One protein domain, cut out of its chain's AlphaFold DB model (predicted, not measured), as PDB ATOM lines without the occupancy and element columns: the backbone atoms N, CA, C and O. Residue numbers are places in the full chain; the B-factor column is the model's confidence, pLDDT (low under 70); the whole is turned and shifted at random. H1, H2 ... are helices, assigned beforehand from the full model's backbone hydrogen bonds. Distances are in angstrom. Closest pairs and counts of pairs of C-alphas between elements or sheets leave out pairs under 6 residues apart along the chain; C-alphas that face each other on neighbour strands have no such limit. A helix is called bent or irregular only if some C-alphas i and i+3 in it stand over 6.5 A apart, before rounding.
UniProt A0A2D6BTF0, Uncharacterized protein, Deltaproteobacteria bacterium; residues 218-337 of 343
ATOM      1  N   TRP A 218     141.066 162.114 157.376       79.56
ATOM      2  CA  TRP A 218     139.871 161.289 157.482       79.56
ATOM      3  C   TRP A 218     140.252 159.826 157.363       79.56
ATOM      4  O   TRP A 218     141.024 159.455 156.477       79.56
ATOM      5  N   SER A 219     139.669 158.976 158.206       75.06
ATOM      6  CA  SER A 219     139.738 157.542 157.946       75.06
ATOM      7  C   SER A 219     138.943 157.201 156.680       75.06
ATOM      8  O   SER A 219     137.948 157.860 156.356       75.06
ATOM      9  N   ALA A 220     139.354 156.145 155.972       64.94
ATOM     10  CA  ALA A 220     138.635 155.657 154.793       64.94
ATOM     11  C   ALA A 220     137.156 155.364 155.117       64.94
ATOM     12  O   ALA A 220     136.259 155.812 154.412       64.94
ATOM     13  N   GLU A 221     136.903 154.735 156.266       74.19
ATOM     14  CA  GLU A 221     135.560 154.420 156.767       74.19
ATOM     15  C   GLU A 221     134.707 155.674 157.022       74.19
ATOM     16  O   GLU A 221     133.500 155.682 156.764       74.19
ATOM     17  N   ALA A 222     135.313 156.755 157.528       77.88
ATOM     18  CA  ALA A 222     134.611 158.014 157.753       77.88
ATOM     19  C   ALA A 222     134.236 158.680 156.422       77.88
ATOM     20  O   ALA A 222     133.117 159.182 156.286       77.88
ATOM     21  N   LEU A 223     135.133 158.642 155.431       72.06
ATOM     22  CA  LEU A 223     134.850 159.128 154.078       72.06
ATOM     23  C   LEU A 223     133.740 158.321 153.411       72.06
ATOM     24  O   LEU A 223     132.803 158.915 152.878       72.06
ATOM     25  N   ASP A 224     133.805 156.994 153.472       75.25
ATOM     26  CA  ASP A 224     132.791 156.127 152.873       75.25
ATOM     27  C   ASP A 224     131.419 156.371 153.500       75.25
ATOM     28  O   ASP A 224     130.430 156.549 152.789       75.25
ATOM     29  N   ARG A 225     131.351 156.566 154.821       81.81
ATOM     30  CA  ARG A 225     130.100 156.949 155.487       81.81
ATOM     31  C   ARG A 225     129.537 158.293 155.006       81.81
ATOM     32  O   ARG A 225     128.317 158.449 154.946       81.81
ATOM     33  N   VAL A 226     130.386 159.272 154.688       78.69
ATOM     34  CA  VAL A 226     129.927 160.544 154.100       78.69
ATOM     35  C   VAL A 226     129.450 160.340 152.662       78.69
ATOM     36  O   VAL A 226     128.465 160.964 152.274       78.69
ATOM     37  N   LYS A 227     130.076 159.447 151.885       74.50
ATOM     38  CA  LYS A 227     129.612 159.097 150.533       74.50
ATOM     39  C   LYS A 227     128.229 158.437 150.550       74.50
ATOM     40  O   LYS A 227     127.430 158.717 149.666       74.50
ATOM     41  N   GLU A 228     127.889 157.657 151.573       81.31
ATOM     42  CA  GLU A 228     126.536 157.088 151.719       81.31
ATOM     43  C   GLU A 228     125.449 158.143 152.007       81.31
ATOM     44  O   GLU A 228     124.252 157.901 151.817       81.31
ATOM     45  N   ALA A 229     125.833 159.338 152.470       78.81
ATOM     46  CA  ALA A 229     124.885 160.426 152.667       78.81
ATOM     47  C   ALA A 229     124.401 160.994 151.316       78.81
ATOM     48  O   ALA A 229     125.131 160.949 150.320       78.81
ATOM     49  N   PRO A 230     123.190 161.582 151.260       79.69
ATOM     50  CA  PRO A 230     122.712 162.255 150.057       79.69
ATOM     51  C   PRO A 230     123.671 163.358 149.611       79.69
ATOM     52  O   PRO A 230     124.165 164.118 150.442       79.69
ATOM     53  N   GLU A 231     123.886 163.472 148.300       71.38
ATOM     54  CA  GLU A 231     124.808 164.435 147.681       71.38
ATOM     55  C   GLU A 231     124.658 165.849 148.267       71.38
ATOM     56  O   GLU A 231     125.616 166.422 148.773       71.38
ATOM     57  N   PHE A 232     123.430 166.372 148.331       71.25
ATOM     58  CA  PHE A 232     123.155 167.747 148.765       71.25
ATOM     59  C   PHE A 232     123.573 168.087 150.214       71.25
ATOM     60  O   PHE A 232     123.557 169.267 150.579       71.25
ATOM     61  N   VAL A 233     123.943 167.102 151.049       74.31
ATOM     62  CA  VAL A 233     124.471 167.326 152.412       74.31
ATOM     63  C   VAL A 233     125.946 166.966 152.592       74.31
ATOM     64  O   VAL A 233     126.502 167.338 153.626       74.31
ATOM     65  N   ARG A 234     126.615 166.295 151.643       78.88
ATOM     66  CA  ARG A 234     127.979 165.758 151.852       78.88
ATOM     67  C   ARG A 234     129.000 166.848 152.161       78.88
ATOM     68  O   ARG A 234     129.688 166.760 153.180       78.88
ATOM     69  N   ALA A 235     129.049 167.920 151.362       68.06
ATOM     70  CA  ALA A 235     129.934 169.055 151.642       68.06
ATOM     71  C   ALA A 235     129.622 169.731 152.988       68.06
ATOM     72  O   ALA A 235     130.532 170.155 153.703       68.06
ATOM     73  N   GLY A 236     128.340 169.798 153.361       72.19
ATOM     74  CA  GLY A 236     127.911 170.312 154.659       72.19
ATOM     75  C   GLY A 236     128.416 169.452 155.817       72.19
ATOM     76  O   GLY A 236     128.942 169.990 156.791       72.19
ATOM     77  N   ILE A 237     128.308 168.125 155.691       80.38
ATOM     78  CA  ILE A 237     128.804 167.154 156.674       80.38
ATOM     79  C   ILE A 237     130.324 167.261 156.800       80.38
ATOM     80  O   ILE A 237     130.811 167.398 157.920       80.38
ATOM     81  N   LYS A 238     131.063 167.281 155.682       77.56
ATOM     82  CA  LYS A 238     132.526 167.432 155.682       77.56
ATOM     83  C   LYS A 238     132.961 168.707 156.396       77.56
ATOM     84  O   LYS A 238     133.713 168.642 157.364       77.56
ATOM     85  N   LYS A 239     132.412 169.857 155.990       76.38
ATOM     86  CA  LYS A 239     132.728 171.159 156.595       76.38
ATOM     87  C   LYS A 239     132.422 171.180 158.092       76.38
ATOM     88  O   LYS A 239     133.211 171.689 158.886       76.38
ATOM     89  N   ALA A 240     131.266 170.649 158.490       80.12
ATOM     90  CA  ALA A 240     130.868 170.605 159.892       80.12
ATOM     91  C   ALA A 240     131.754 169.663 160.720       80.12
ATOM     92  O   ALA A 240     132.080 170.000 161.859       80.12
ATOM     93  N   ALA A 241     132.150 168.519 160.158       84.25
ATOM     94  CA  ALA A 241     133.017 167.544 160.805       84.25
ATOM     95  C   ALA A 241     134.445 168.073 160.976       84.25
ATOM     96  O   ALA A 241     134.964 168.022 162.084       84.25
ATOM     97  N   GLU A 242     135.037 168.686 159.949       81.12
ATOM     98  CA  GLU A 242     136.357 169.330 160.044       81.12
ATOM     99  C   GLU A 242     136.351 170.472 161.060       81.12
ATOM    100  O   GLU A 242     137.227 170.558 161.915       81.12
ATOM    101  N   ALA A 243     135.317 171.319 161.053       75.88
ATOM    102  CA  ALA A 243     135.162 172.359 162.068       75.88
ATOM    103  C   ALA A 243     134.943 171.783 163.482       75.88
ATOM    104  O   ALA A 243     135.277 172.426 164.478       75.88
ATOM    105  N   GLY A 244     134.330 170.600 163.589       81.19
ATOM    106  CA  GLY A 244     134.189 169.846 164.832       81.19
ATOM    107  C   GLY A 244     135.532 169.346 165.345       81.19
ATOM    108  O   GLY A 244     135.890 169.635 166.482       81.19
ATOM    109  N   ALA A 245     136.280 168.678 164.476       82.88
ATOM    110  CA  ALA A 245     137.584 168.114 164.763       82.88
ATOM    111  C   ALA A 245     138.626 169.179 165.111       82.88
ATOM    112  O   ALA A 245     139.284 169.039 166.135       82.88
ATOM    113  N   ARG A 246     138.696 170.296 164.369       79.38
ATOM    114  CA  ARG A 246     139.575 171.430 164.713       79.38
ATOM    115  C   ARG A 246     139.275 171.990 166.102       79.38
ATOM    116  O   ARG A 246     140.186 172.266 166.870       79.38
ATOM    117  N   ARG A 247     137.990 172.115 166.461       78.06
ATOM    118  CA  ARG A 247     137.579 172.590 167.795       78.06
ATOM    119  C   ARG A 247     138.016 171.645 168.915       78.06
ATOM    120  O   ARG A 247     138.203 172.092 170.040       78.06
ATOM    121  N   GLU A 248     138.121 170.357 168.619       81.88
ATOM    122  CA  GLU A 248     138.494 169.310 169.572       81.88
ATOM    123  C   GLU A 248     139.971 168.902 169.468       81.88
ATOM    124  O   GLU A 248     140.406 168.027 170.211       81.88
ATOM    125  N   GLY A 249     140.743 169.524 168.569       77.62
ATOM    126  CA  GLY A 249     142.143 169.178 168.322       77.62
ATOM    127  C   GLY A 249     142.339 167.761 167.777       77.62
ATOM    128  O   GLY A 249     143.371 167.147 168.040       77.62
ATOM    129  N   LEU A 250     141.353 167.208 167.062       75.75
ATOM    130  CA  LEU A 250     141.465 165.870 166.483       75.75
ATOM    131  C   LEU A 250     142.300 165.925 165.196       75.75
ATOM    132  O   LEU A 250     141.903 166.628 164.266       75.75
ATOM    133  N   PRO A 251     143.395 165.150 165.100       73.69
ATOM    134  CA  PRO A 251     144.192 165.076 163.877       73.69
ATOM    135  C   PRO A 251     143.536 164.197 162.797       73.69
ATOM    136  O   PRO A 251     143.819 164.379 161.620       73.69
ATOM    137  N   LEU A 252     142.654 163.267 163.191       81.12
ATOM    138  CA  LEU A 252     142.001 162.286 162.321       81.12
ATOM    139  C   LEU A 252     140.518 162.131 162.701       81.12
ATOM    140  O   LEU A 252     140.214 161.823 163.854       81.12
ATOM    141  N   ILE A 253     139.608 162.282 161.734       82.69
ATOM    142  CA  ILE A 253     138.168 162.023 161.866       82.69
ATOM    143  C   ILE A 253     137.880 160.545 161.616       82.69
ATOM    144  O   ILE A 253     138.164 160.016 160.539       82.69
ATOM    145  N   ARG A 254     137.247 159.900 162.598       89.06
ATOM    146  CA  ARG A 254     136.752 158.519 162.527       89.06
ATOM    147  C   ARG A 254     135.219 158.465 162.424       89.06
ATOM    148  O   ARG A 254     134.541 159.473 162.662       89.06
ATOM    149  N   PRO A 255     134.616 157.307 162.089       87.31
ATOM    150  CA  PRO A 255     133.160 157.170 162.014       87.31
ATOM    151  C   PRO A 255     132.436 157.556 163.315       87.31
ATOM    152  O   PRO A 255     131.327 158.096 163.271       87.31
ATOM    153  N   GLU A 256     133.047 157.318 164.474       90.06
ATOM    154  CA  GLU A 256     132.483 157.647 165.786       90.06
ATOM    155  C   GLU A 256     132.384 159.165 165.982       90.06
ATOM    156  O   GLU A 256     131.373 159.661 166.496       90.06
ATOM    157  N   ASP A 257     133.377 159.913 165.491       91.44
ATOM    158  CA  ASP A 257     133.396 161.375 165.547       91.44
ATOM    159  C   ASP A 257     132.248 161.967 164.724       91.44
ATOM    160  O   ASP A 257     131.556 162.872 165.189       91.44
ATOM    161  N   LEU A 258     131.945 161.397 163.550       88.62
ATOM    162  CA  LEU A 258     130.789 161.812 162.743       88.62
ATOM    163  C   LEU A 258     129.467 161.631 163.492       88.62
ATOM    164  O   LEU A 258     128.597 162.506 163.440       88.62
ATOM    165  N   THR A 259     129.315 160.519 164.217       88.56
ATOM    166  CA  THR A 259     128.142 160.299 165.073       88.56
ATOM    167  C   THR A 259     128.079 161.355 166.177       88.56
ATOM    168  O   THR A 259     127.022 161.964 166.365       88.56
ATOM    169  N   ARG A 260     129.196 161.627 166.869       88.50
ATOM    170  CA  ARG A 260     129.268 162.641 167.935       88.50
ATOM    171  C   ARG A 260     128.930 164.038 167.410       88.50
ATOM    172  O   ARG A 260     128.093 164.727 167.995       88.50
ATOM    173  N   PHE A 261     129.508 164.443 166.281       90.06
ATOM    174  CA  PHE A 261     129.261 165.747 165.661       90.06
ATOM    175  C   PHE A 261     127.812 165.907 165.204       90.06
ATOM    176  O   PHE A 261     127.187 166.926 165.513       90.06
ATOM    177  N   ARG A 262     127.244 164.889 164.539       86.88
ATOM    178  CA  ARG A 262     125.823 164.860 164.158       86.88
ATOM    179  C   ARG A 262     124.929 165.025 165.384       86.88
ATOM    180  O   ARG A 262     124.033 165.868 165.386       86.88
ATOM    181  N   ASN A 263     125.182 164.238 166.428       87.12
ATOM    182  CA  ASN A 263     124.399 164.249 167.659       87.12
ATOM    183  C   ASN A 263     124.428 165.637 168.313       87.12
ATOM    184  O   ASN A 263     123.373 166.212 168.588       87.12
ATOM    185  N   ARG A 264     125.614 166.233 168.467       87.06
ATOM    186  CA  ARG A 264     125.766 167.584 169.022       87.06
ATOM    187  C   ARG A 264     125.044 168.644 168.187       87.06
ATOM    188  O   ARG A 264     124.371 169.514 168.741       87.06
ATOM    189  N   ALA A 265     125.147 168.575 166.858       86.00
ATOM    190  CA  ALA A 265     124.448 169.497 165.965       86.00
ATOM    191  C   ALA A 265     122.921 169.411 166.140       86.00
ATOM    192  O   ALA A 265     122.259 170.448 166.243       86.00
ATOM    193  N   MET A 266     122.379 168.194 166.261       85.44
ATOM    194  CA  MET A 266     120.955 167.958 166.509       85.44
ATOM    195  C   MET A 266     120.499 168.497 167.868       85.44
ATOM    196  O   MET A 266     119.488 169.192 167.935       85.44
ATOM    197  N   LEU A 267     121.259 168.272 168.945       87.94
ATOM    198  CA  LEU A 267     120.923 168.810 170.273       87.94
ATOM    199  C   LEU A 267     120.856 170.344 170.262       87.94
ATOM    200  O   LEU A 267     119.932 170.942 170.814       87.94
ATOM    201  N   ARG A 268     121.799 171.000 169.575       88.44
ATOM    202  CA  ARG A 268     121.792 172.461 169.405       88.44
ATOM    203  C   ARG A 268     120.632 172.946 168.543       88.44
ATOM    204  O   ARG A 268     120.128 174.044 168.772       88.44
ATOM    205  N   ALA A 269     120.224 172.178 167.534       86.94
ATOM    206  CA  ALA A 269     119.033 172.489 166.751       86.94
ATOM    207  C   ALA A 269     117.774 172.422 167.629       86.94
ATOM    208  O   ALA A 269     117.028 173.394 167.677       86.94
ATOM    209  N   VAL A 270     117.611 171.359 168.417       89.06
ATOM    210  CA  VAL A 270     116.464 171.151 169.318       89.06
ATOM    211  C   VAL A 270     116.375 172.219 170.415       89.06
ATOM    212  O   VAL A 270     115.306 172.789 170.634       89.06
ATOM    213  N   LYS A 271     117.497 172.583 171.052       88.88
ATOM    214  CA  LYS A 271     117.534 173.697 172.022       88.88
ATOM    215  C   LYS A 271     117.070 175.017 171.387       88.88
ATOM    216  O   LYS A 271     116.314 175.774 171.996       88.88
ATOM    217  N   ARG A 272     117.484 175.285 170.140       88.75
ATOM    218  CA  ARG A 272     117.063 176.480 169.387       88.75
ATOM    219  C   ARG A 272     115.592 176.431 168.987       88.75
ATOM    220  O   ARG A 272     114.897 177.425 169.174       88.75
ATOM    221  N   MET A 273     115.101 175.287 168.520       88.94
ATOM    222  CA  MET A 273     113.680 175.065 168.234       88.94
ATOM    223  C   MET A 273     112.815 175.433 169.436       88.94
ATOM    224  O   MET A 273     111.889 176.233 169.316       88.94
ATOM    225  N   ARG A 274     113.185 174.944 170.621       89.44
ATOM    226  CA  ARG A 274     112.469 175.284 171.844       89.44
ATOM    227  C   ARG A 274     112.510 176.775 172.165       89.44
ATOM    228  O   ARG A 274     111.485 177.344 172.524       89.44
ATOM    229  N   SER A 275     113.666 177.423 171.998       87.25
ATOM    230  CA  SER A 275     113.789 178.876 172.192       87.25
ATOM    231  C   SER A 275     112.903 179.691 171.239       87.25
ATOM    232  O   SER A 275     112.511 180.807 171.564       87.25
ATOM    233  N   PHE A 276     112.537 179.123 170.085       87.81
ATOM    234  CA  PHE A 276     111.588 179.725 169.150       87.81
ATOM    235  C   PHE A 276     110.118 179.407 169.461       87.81
ATOM    236  O   PHE A 276     109.247 180.008 168.834       87.81
ATOM    237  N   GLY A 277     109.845 178.549 170.450       87.81
ATOM    238  CA  GLY A 277     108.501 178.186 170.906       87.81
ATOM    239  C   GLY A 277     107.988 176.840 170.391       87.81
ATOM    240  O   GLY A 277     106.840 176.494 170.656       87.81
ATOM    241  N   PHE A 278     108.812 176.067 169.680       89.38
ATOM    242  CA  PHE A 278     108.410 174.758 169.166       89.38
ATOM    243  C   PHE A 278     108.421 173.703 170.274       89.38
ATOM    244  O   PHE A 278     109.371 173.622 171.055       89.38
ATOM    245  N   ARG A 279     107.365 172.884 170.306       87.25
ATOM    246  CA  ARG A 279     107.187 171.771 171.255       87.25
ATOM    247  C   ARG A 279     107.330 170.396 170.616       87.25
ATOM    248  O   ARG A 279     107.350 169.398 171.318       87.25
ATOM    249  N   GLU A 280     107.488 170.350 169.298       85.75
ATOM    250  CA  GLU A 280     107.607 169.113 168.538       85.75
ATOM    251  C   GLU A 280     108.738 169.217 167.518       85.75
ATOM    252  O   GLU A 280     109.134 170.306 167.086       85.75
ATOM    253  N   LEU A 281     109.276 168.058 167.142       83.44
ATOM    254  CA  LEU A 281     110.312 167.951 166.127       83.44
ATOM    255  C   LEU A 281     109.671 168.015 164.736       83.44
ATOM    256  O   LEU A 281     109.341 166.984 164.157       83.44
ATOM    257  N   THR A 282     109.492 169.232 164.223       83.50
ATOM    258  CA  THR A 282     108.910 169.501 162.898       83.50
ATOM    259  C   THR A 282     109.894 170.223 161.976       83.50
ATOM    260  O   THR A 282     110.763 170.976 162.423       83.50
ATOM    261  N   PHE A 283     109.732 170.017 160.668       80.31
ATOM    262  CA  PHE A 283     110.432 170.774 159.631       80.31
ATOM    263  C   PHE A 283     109.898 172.207 159.453       80.31
ATOM    264  O   PHE A 283     110.609 173.044 158.903       80.31
ATOM    265  N   ASP A 284     108.709 172.530 159.978       82.31
ATOM    266  CA  ASP A 284     108.104 173.874 159.869       82.31
ATOM    267  C   ASP A 284     108.887 174.955 160.627       82.31
ATOM    268  O   ASP A 284     108.727 176.152 160.387       82.31
ATOM    269  N   VAL A 285     109.810 174.532 161.497       81.75
ATOM    270  CA  VAL A 285     110.789 175.400 162.163       81.75
ATOM    271  C   VAL A 285     111.547 176.256 161.162       81.75
ATOM    272  O   VAL A 285     111.918 177.384 161.489       81.75
ATOM    273  N   PHE A 286     111.811 175.731 159.963       81.75
ATOM    274  CA  PHE A 286     112.651 176.421 158.999       81.75
ATOM    275  C   PHE A 286     112.071 177.776 158.580       81.75
ATOM    276  O   PHE A 286     112.820 178.749 158.549       81.75
ATOM    277  N   GLU A 287     110.757 177.885 158.368       84.44
ATOM    278  CA  GLU A 287     110.136 179.163 157.988       84.44
ATOM    279  C   GLU A 287     110.292 180.210 159.096       84.44
ATOM    280  O   GLU A 287     110.763 181.321 158.854       84.44
ATOM    281  N   THR A 288     110.052 179.823 160.352       84.38
ATOM    282  CA  THR A 288     110.302 180.710 161.501       84.38
ATOM    283  C   THR A 288     111.790 181.057 161.647       84.38
ATOM    284  O   THR A 288     112.145 182.176 162.025       84.38
ATOM    285  N   ALA A 289     112.691 180.118 161.344       82.00
ATOM    286  CA  ALA A 289     114.129 180.351 161.402       82.00
ATOM    287  C   ALA A 289     114.607 181.317 160.306       82.00
ATOM    288  O   ALA A 289     115.501 182.114 160.575       82.00
ATOM    289  N   ARG A 290     114.016 181.301 159.104       83.62
ATOM    290  CA  ARG A 290     114.345 182.252 158.027       83.62
ATOM    291  C   ARG A 290     114.057 183.696 158.416       83.62
ATOM    292  O   ARG A 290     114.836 184.581 158.076       83.62
ATOM    293  N   GLU A 291     112.969 183.925 159.141       84.06
ATOM    294  CA  GLU A 291     112.591 185.260 159.609       84.06
ATOM    295  C   GLU A 291     113.474 185.738 160.768       84.06
ATOM    296  O   GLU A 291     113.865 186.904 160.824       84.06
ATOM    297  N   ARG A 292     113.798 184.834 161.703       83.25
ATOM    298  CA  ARG A 292     114.472 185.183 162.966       83.25
ATOM    299  C   ARG A 292     115.993 185.079 162.926       83.25
ATOM    300  O   ARG A 292     116.652 185.630 163.805       83.25
ATOM    301  N   VAL A 293     116.570 184.369 161.956       80.31
ATOM    302  CA  VAL A 293     118.022 184.190 161.828       80.31
ATOM    303  C   VAL A 293     118.538 185.056 160.676       80.31
ATOM    304  O   VAL A 293     118.325 184.703 159.515       80.31
ATOM    305  N   PRO A 294     119.300 186.133 160.955       76.94
ATOM    306  CA  PRO A 294     119.756 187.071 159.926       76.94
ATOM    307  C   PRO A 294     120.507 186.417 158.762       76.94
ATOM    308  O   PRO A 294     120.351 186.828 157.623       76.94
ATOM    309  N   ARG A 295     121.282 185.358 159.028       74.06
ATOM    310  CA  ARG A 295     122.065 184.633 158.008       74.06
ATOM    311  C   ARG A 295     121.225 183.761 157.063       74.06
ATOM    312  O   ARG A 295     121.750 183.283 156.061       74.06
ATOM    313  N   LEU A 296     119.968 183.484 157.415       76.50
ATOM    314  CA  LEU A 296     119.032 182.721 156.581       76.50
ATOM    315  C   LEU A 296     118.087 183.632 155.789       76.50
ATOM    316  O   LEU A 296     117.464 183.170 154.830       76.50
ATOM    317  N   LYS A 297     118.003 184.910 156.173       73.94
ATOM    318  CA  LYS A 297     117.259 185.925 155.441       73.94
ATOM    319  C   LYS A 297     117.901 186.091 154.060       73.94
ATOM    320  O   LYS A 297     119.115 186.217 153.956       73.94
ATOM    321  N   ASP A 298     117.088 185.987 153.013       74.38
ATOM    322  CA  ASP A 298     117.507 186.141 151.612       74.38
ATOM    323  C   ASP A 298     118.549 185.118 151.107       74.38
ATOM    324  O   ASP A 298     119.284 185.382 150.159       74.38
ATOM    325  N   ASN A 299     118.586 183.909 151.690       76.00
ATOM    326  CA  ASN A 299     119.446 182.816 151.222       76.00
ATOM    327  C   ASN A 299     118.648 181.747 150.433       76.00
ATOM    328  O   ASN A 299     118.194 180.754 151.021       76.00
ATOM    329  N   PRO A 300     118.475 181.898 149.102       74.62
ATOM    330  CA  PRO A 300     117.689 180.962 148.293       74.62
ATOM    331  C   PRO A 300     118.311 179.563 148.241       74.62
ATOM    332  O   PRO A 300     117.595 178.564 148.175       74.62
ATOM    333  N   GLN A 301     119.640 179.460 148.325       70.31
ATOM    334  CA  GLN A 301     120.312 178.163 148.330       70.31
ATOM    335  C   GLN A 301     120.050 177.391 149.629       70.31
ATOM    336  O   GLN A 301     119.880 176.175 149.595       70.31
ATOM    337  N   ALA A 302     120.011 178.074 150.779       73.56
ATOM    338  CA  ALA A 302     119.623 177.448 152.039       73.56
ATOM    339  C   ALA A 302     118.198 176.893 151.941       73.56
ATOM    340  O   ALA A 302     117.986 175.736 152.289       73.56
ATOM    341  N   ALA A 303     117.255 177.658 151.382       79.06
ATOM    342  CA  ALA A 303     115.887 177.187 151.171       79.06
ATOM    343  C   ALA A 303     115.819 175.932 150.280       79.06
ATOM    344  O   ALA A 303     115.191 174.950 150.674       79.06
ATOM    345  N   LYS A 304     116.536 175.911 149.143       80.06
ATOM    346  CA  LYS A 304     116.637 174.719 148.275       80.06
ATOM    347  C   LYS A 304     117.194 173.501 149.030       80.06
ATOM    348  O   LYS A 304     116.626 172.415 148.947       80.06
ATOM    349  N   ARG A 305     118.271 173.677 149.809       77.12
ATOM    350  CA  ARG A 305     118.873 172.594 150.613       77.12
ATOM    351  C   ARG A 305     117.903 172.065 151.671       77.12
ATOM    352  O   ARG A 305     117.789 170.857 151.826       77.12
ATOM    353  N   PHE A 306     117.190 172.944 152.377       81.88
ATOM    354  CA  PHE A 306     116.204 172.530 153.380       81.88
ATOM    355  C   PHE A 306     115.017 171.781 152.768       81.88
ATOM    356  O   PHE A 306     114.589 170.784 153.346       81.88
ATOM    357  N   ALA A 307     114.535 172.201 151.595       84.31
ATOM    358  CA  ALA A 307     113.496 171.476 150.867       84.31
ATOM    359  C   ALA A 307     113.950 170.052 150.496       84.31
ATOM    360  O   ALA A 307     113.240 169.093 150.791       84.31
ATOM    361  N   ALA A 308     115.170 169.903 149.966       83.38
ATOM    362  CA  ALA A 308     115.745 168.592 149.651       83.38
ATOM    363  C   ALA A 308     115.943 167.711 150.904       83.38
ATOM    364  O   ALA A 308     115.684 166.508 150.866       83.38
ATOM    365  N   ILE A 309     116.358 168.300 152.038       83.31
ATOM    366  CA  ILE A 309     116.443 167.582 153.322       83.31
ATOM    367  C   ILE A 309     115.056 167.075 153.739       83.31
ATOM    368  O   ILE A 309     114.937 165.908 154.105       83.31
ATOM    369  N   ARG A 310     114.025 167.930 153.693       84.38
ATOM    370  CA  ARG A 310     112.648 167.564 154.060       84.38
ATOM    371  C   ARG A 310     112.156 166.387 153.218       84.38
ATOM    372  O   ARG A 310     111.780 165.370 153.790       84.38
ATOM    373  N   GLU A 311     112.244 166.498 151.895       85.56
ATOM    374  CA  GLU A 311     111.810 165.454 150.959       85.56
ATOM    375  C   GLU A 311     112.522 164.120 151.226       85.56
ATOM    376  O   GLU A 311     111.883 163.071 151.326       85.56
ATOM    377  N   HIS A 312     113.843 164.152 151.423       83.19
ATOM    378  CA  HIS A 312     114.617 162.944 151.696       83.19
ATOM    379  C   HIS A 312     114.233 162.270 153.020       83.19
ATOM    380  O   HIS A 312     114.171 161.043 153.106       83.19
ATOM    381  N   VAL A 313     114.013 163.066 154.068       80.81
ATOM    382  CA  VAL A 313     113.681 162.568 155.407       80.81
ATOM    383  C   VAL A 313     112.252 162.025 155.443       80.81
ATOM    384  O   VAL A 313     112.024 160.944 155.980       80.81
ATOM    385  N   GLU A 314     111.295 162.722 154.835       82.00
ATOM    386  CA  GLU A 314     109.909 162.257 154.724       82.00
ATOM    387  C   GLU A 314     109.821 160.978 153.874       82.00
ATOM    388  O   GLU A 314     109.190 160.008 154.295       82.00
ATOM    389  N   GLY A 315     110.552 160.912 152.754       78.44
ATOM    390  CA  GLY A 315     110.615 159.730 151.886       78.44
ATOM    391  C   GLY A 315     111.219 158.481 152.542       78.44
ATOM    392  O   GLY A 315     110.895 157.363 152.145       78.44
ATOM    393  N   LYS A 316     112.057 158.638 153.576       71.94
ATOM    394  CA  LYS A 316     112.634 157.529 154.365       71.94
ATOM    395  C   LYS A 316     111.853 157.193 155.644       71.94
ATOM    396  O   LYS A 316     112.326 156.389 156.448       71.94
ATOM    397  N   GLY A 317     110.666 157.773 155.842       62.94
ATOM    398  CA  GLY A 317     109.833 157.513 157.020       62.94
ATOM    399  C   GLY A 317     110.288 158.252 158.286       62.94
ATOM    400  O   GLY A 317     110.075 157.764 159.397       62.94
ATOM    401  N   GLY A 318     110.924 159.417 158.134       64.94
ATOM    402  CA  GLY A 318     111.397 160.273 159.224       64.94
ATOM    403  C   GLY A 318     112.923 160.325 159.324       64.94
ATOM    404  O   GLY A 318     113.640 159.923 158.412       64.94
ATOM    405  N   LEU A 319     113.443 160.844 160.445       60.62
ATOM    406  CA  LEU A 319     114.885 161.037 160.720       60.62
ATOM    407  C   LEU A 319     115.648 159.706 160.945       60.62
ATOM    408  O   LEU A 319     116.427 159.573 161.889       60.62
ATOM    409  N   GLY A 320     115.386 158.703 160.103       54.22
ATOM    410  CA  GLY A 320     115.880 157.335 160.189       54.22
ATOM    411  C   GLY A 320     117.389 157.234 160.426       54.22
ATOM    412  O   GLY A 320     118.178 158.021 159.906       54.22
ATOM    413  N   VAL A 321     117.764 156.220 161.215       54.97
ATOM    414  CA  VAL A 321     119.105 155.922 161.772       54.97
ATOM    415  C   VAL A 321     119.582 156.853 162.906       54.97
ATOM    416  O   VAL A 321     120.781 156.960 163.195       54.97
ATOM    417  N   MET A 322     118.659 157.526 163.597       63.34
ATOM    418  CA  MET A 322     118.948 158.132 164.901       63.34
ATOM    419  C   MET A 322     118.542 157.183 166.034       63.34
ATOM    420  O   MET A 322     117.539 156.476 165.930       63.34
ATOM    421  N   ASP A 323     119.338 157.148 167.104       72.12
ATOM    422  CA  ASP A 323     119.042 156.327 168.278       72.12
ATOM    423  C   ASP A 323     117.674 156.724 168.863       72.12
ATOM    424  O   ASP A 323     117.409 157.904 169.119       72.12
ATOM    425  N   LYS A 324     116.803 155.729 169.070       77.31
ATOM    426  CA  LYS A 324     115.457 155.909 169.630       77.31
ATOM    427  C   LYS A 324     115.514 156.585 170.998       77.31
ATOM    428  O   LYS A 324     114.699 157.465 171.267       77.31
ATOM    429  N   SER A 325     116.520 156.253 171.811       81.31
ATOM    430  CA  SER A 325     116.712 156.859 173.132       81.31
ATOM    431  C   SER A 325     116.982 158.368 173.033       81.31
ATOM    432  O   SER A 325     116.466 159.177 173.807       81.31
ATOM    433  N   MET A 326     117.757 158.777 172.025       80.25
ATOM    434  CA  MET A 326     118.103 160.172 171.776       80.25
ATOM    435  C   MET A 326     116.899 160.962 171.253       80.25
ATOM    436  O   MET A 326     116.664 162.087 171.695       80.25
ATOM    437  N   LEU A 327     116.113 160.363 170.354       82.81
ATOM    438  CA  LEU A 327     114.863 160.943 169.858       82.81
ATOM    439  C   LEU A 327     113.870 161.211 170.994       82.81
ATOM    440  O   LEU A 327     113.282 162.291 171.049       82.81
ATOM    441  N   GLU A 328     113.708 160.270 171.923       84.56
ATOM    442  CA  GLU A 328     112.836 160.449 173.089       84.56
ATOM    443  C   GLU A 328     113.317 161.571 174.013       84.56
ATOM    444  O   GLU A 328     112.509 162.397 174.441       84.56
ATOM    445  N   ARG A 329     114.630 161.663 174.275       86.31
ATOM    446  CA  ARG A 329     115.208 162.776 175.053       86.31
ATOM    447  C   ARG A 329     114.916 164.134 174.402       86.31
ATOM    448  O   ARG A 329     114.538 165.074 175.096       86.31
ATOM    449  N   MET A 330     115.051 164.235 173.077       87.38
ATOM    450  CA  MET A 330     114.756 165.467 172.331       87.38
ATOM    451  C   MET A 330     113.275 165.851 172.393       87.38
ATOM    452  O   MET A 330     112.971 167.017 172.640       87.38
ATOM    453  N   LYS A 331     112.367 164.886 172.199       86.06
ATOM    454  CA  LYS A 331     110.917 165.115 172.306       86.06
ATOM    455  C   LYS A 331     110.545 165.620 173.696       86.06
ATOM    456  O   LYS A 331     109.961 166.689 173.821       86.06
ATOM    457  N   ARG A 332     111.032 164.944 174.740       87.31
ATOM    458  CA  ARG A 332     110.811 165.347 176.134       87.31
ATOM    459  C   ARG A 332     111.344 166.747 176.440       87.31
ATOM    460  O   ARG A 332     110.703 167.514 177.149       87.31
ATOM    461  N   HIS A 333     112.505 167.107 175.892       88.44
ATOM    462  CA  HIS A 333     113.044 168.456 176.053       88.44
ATOM    463  C   HIS A 333     112.133 169.520 175.439       88.44
ATOM    464  O   HIS A 333     111.959 170.575 176.051       88.44
ATOM    465  N   LEU A 334     111.588 169.267 174.246       88.44
ATOM    466  CA  LEU A 334     110.690 170.192 173.553       88.44
ATOM    467  C   LEU A 334     109.335 170.318 174.263       88.44
ATOM    468  O   LEU A 334     108.828 171.430 174.398       88.44
ATOM    469  N   GLU A 335     108.790 169.203 174.747       88.50
ATOM    470  CA  GLU A 335     107.481 169.141 175.401       88.50
ATOM    471  C   GLU A 335     107.512 169.664 176.841       88.50
ATOM    472  O   GLU A 335     106.730 170.541 177.209       88.50
ATOM    473  N   GLU A 336     108.411 169.126 177.668       88.00
ATOM    474  CA  GLU A 336     108.254 169.190 179.124       88.00
ATOM    475  C   GLU A 336     109.137 170.216 179.801       88.00
ATOM    476  O   GLU A 336     108.789 170.712 180.870       88.00
ATOM    477  N   GLY A 337     110.313 170.517 179.255       82.88
ATOM    478  CA  GLY A 337     111.235 171.335 180.029       82.88
ATOM    479  C   GLY A 337     112.635 170.818 180.214       82.88
ATOM    480  O   GLY A 337     113.513 171.627 180.508       82.88
TER     481      GLY A 337
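This is residues 218 to 337 of the 343 residues of an uncharacterized protein of Deltaproteobacteria bacterium (UniProt A0A2D6BTF0). One long helix, H3, runs along the longest axis, with H6 side by side with part of it on one side and the other four helices on the opposite side. There the hairpin H1 and H2 packs on the first part of H3, while H4 and H5 run opposite ways near each other, H4 near the last part of H3 and H5 farther out, apart from it. The printed part has 120 residues with six named helices, H1 to H6 in order, and no named strand; the class is all helix, and the helix packing is mostly crossed, one of five touching pairs being at a shallow tilt. It is compact, with a radius of gyration of the C-alphas of 15.2 A, and rounded, spanning 40 by 34 by 30 A.

H3, residues 255 to 275, and H2, residues 231 to 248, are the hubs, touching three helices each. They touch about perpendicular, at 84 degrees, with residues 257 to 261 of H3 and 240 to 245 of H2 alone; the closest C-alphas, of Phe 261 and Ala 241, are 6.4 A apart. H6, residues 324 to 336, touches H3 at a shallow tilt of 16 degrees, the same way, with its residues 330 to 334 alone; the closest C-alphas are those of Arg 274 and Leu 334, 5.7 A. H1, residues 220 to 227, touches residues 255 to 258 of H3 alone, the closest C-alphas being those of Ala 222 and Pro 255, 4.6 A. H1 and H2 form a helical hairpin at a steep tilt of 43 degrees, opposite ways, with the C-alphas of Val 226 and Arg 234 closest at 6.0 A. H5, residues 300 to 315, only just touches H2, with 3 pairs of C-alphas within 8 A, the closest those of Arg 305 and Phe 232, 6.7 A. H4, residues 285 to 292, is close to but not clearly touching H3, where the C-alphas of Val 285 and Met 273 are closest at 6.7 A, and likewise H5, where those of Phe 286 and Phe 306 are closest at 7.7 A. Every O i to N i+4 pair is within hydrogen-bond range in H1, H3, H4, H5 and H6, and 12 of 14 in H2.

H3 is 30.8 A long, from C-alpha 255 at (133.160, 157.170, 162.014) to C-alpha 275 at (113.789, 178.876, 172.192). H2 is 26.3 A long and irregular, with C-alphas 232 and 235 7.5 A apart. H5 is 22.7 A long and H6 17.8 A, ending with C-alpha 336 at (108.254, 169.190, 179.124). H1 and H4 have eight residues each.

The farthest C-alphas, of Ala 220 and Glu 336, are 41.2 A apart. The printed part has no cut and no long link. Mean pLDDT of the printed part is 80.5; residues 220, 235 and 317 to 322 are under 70.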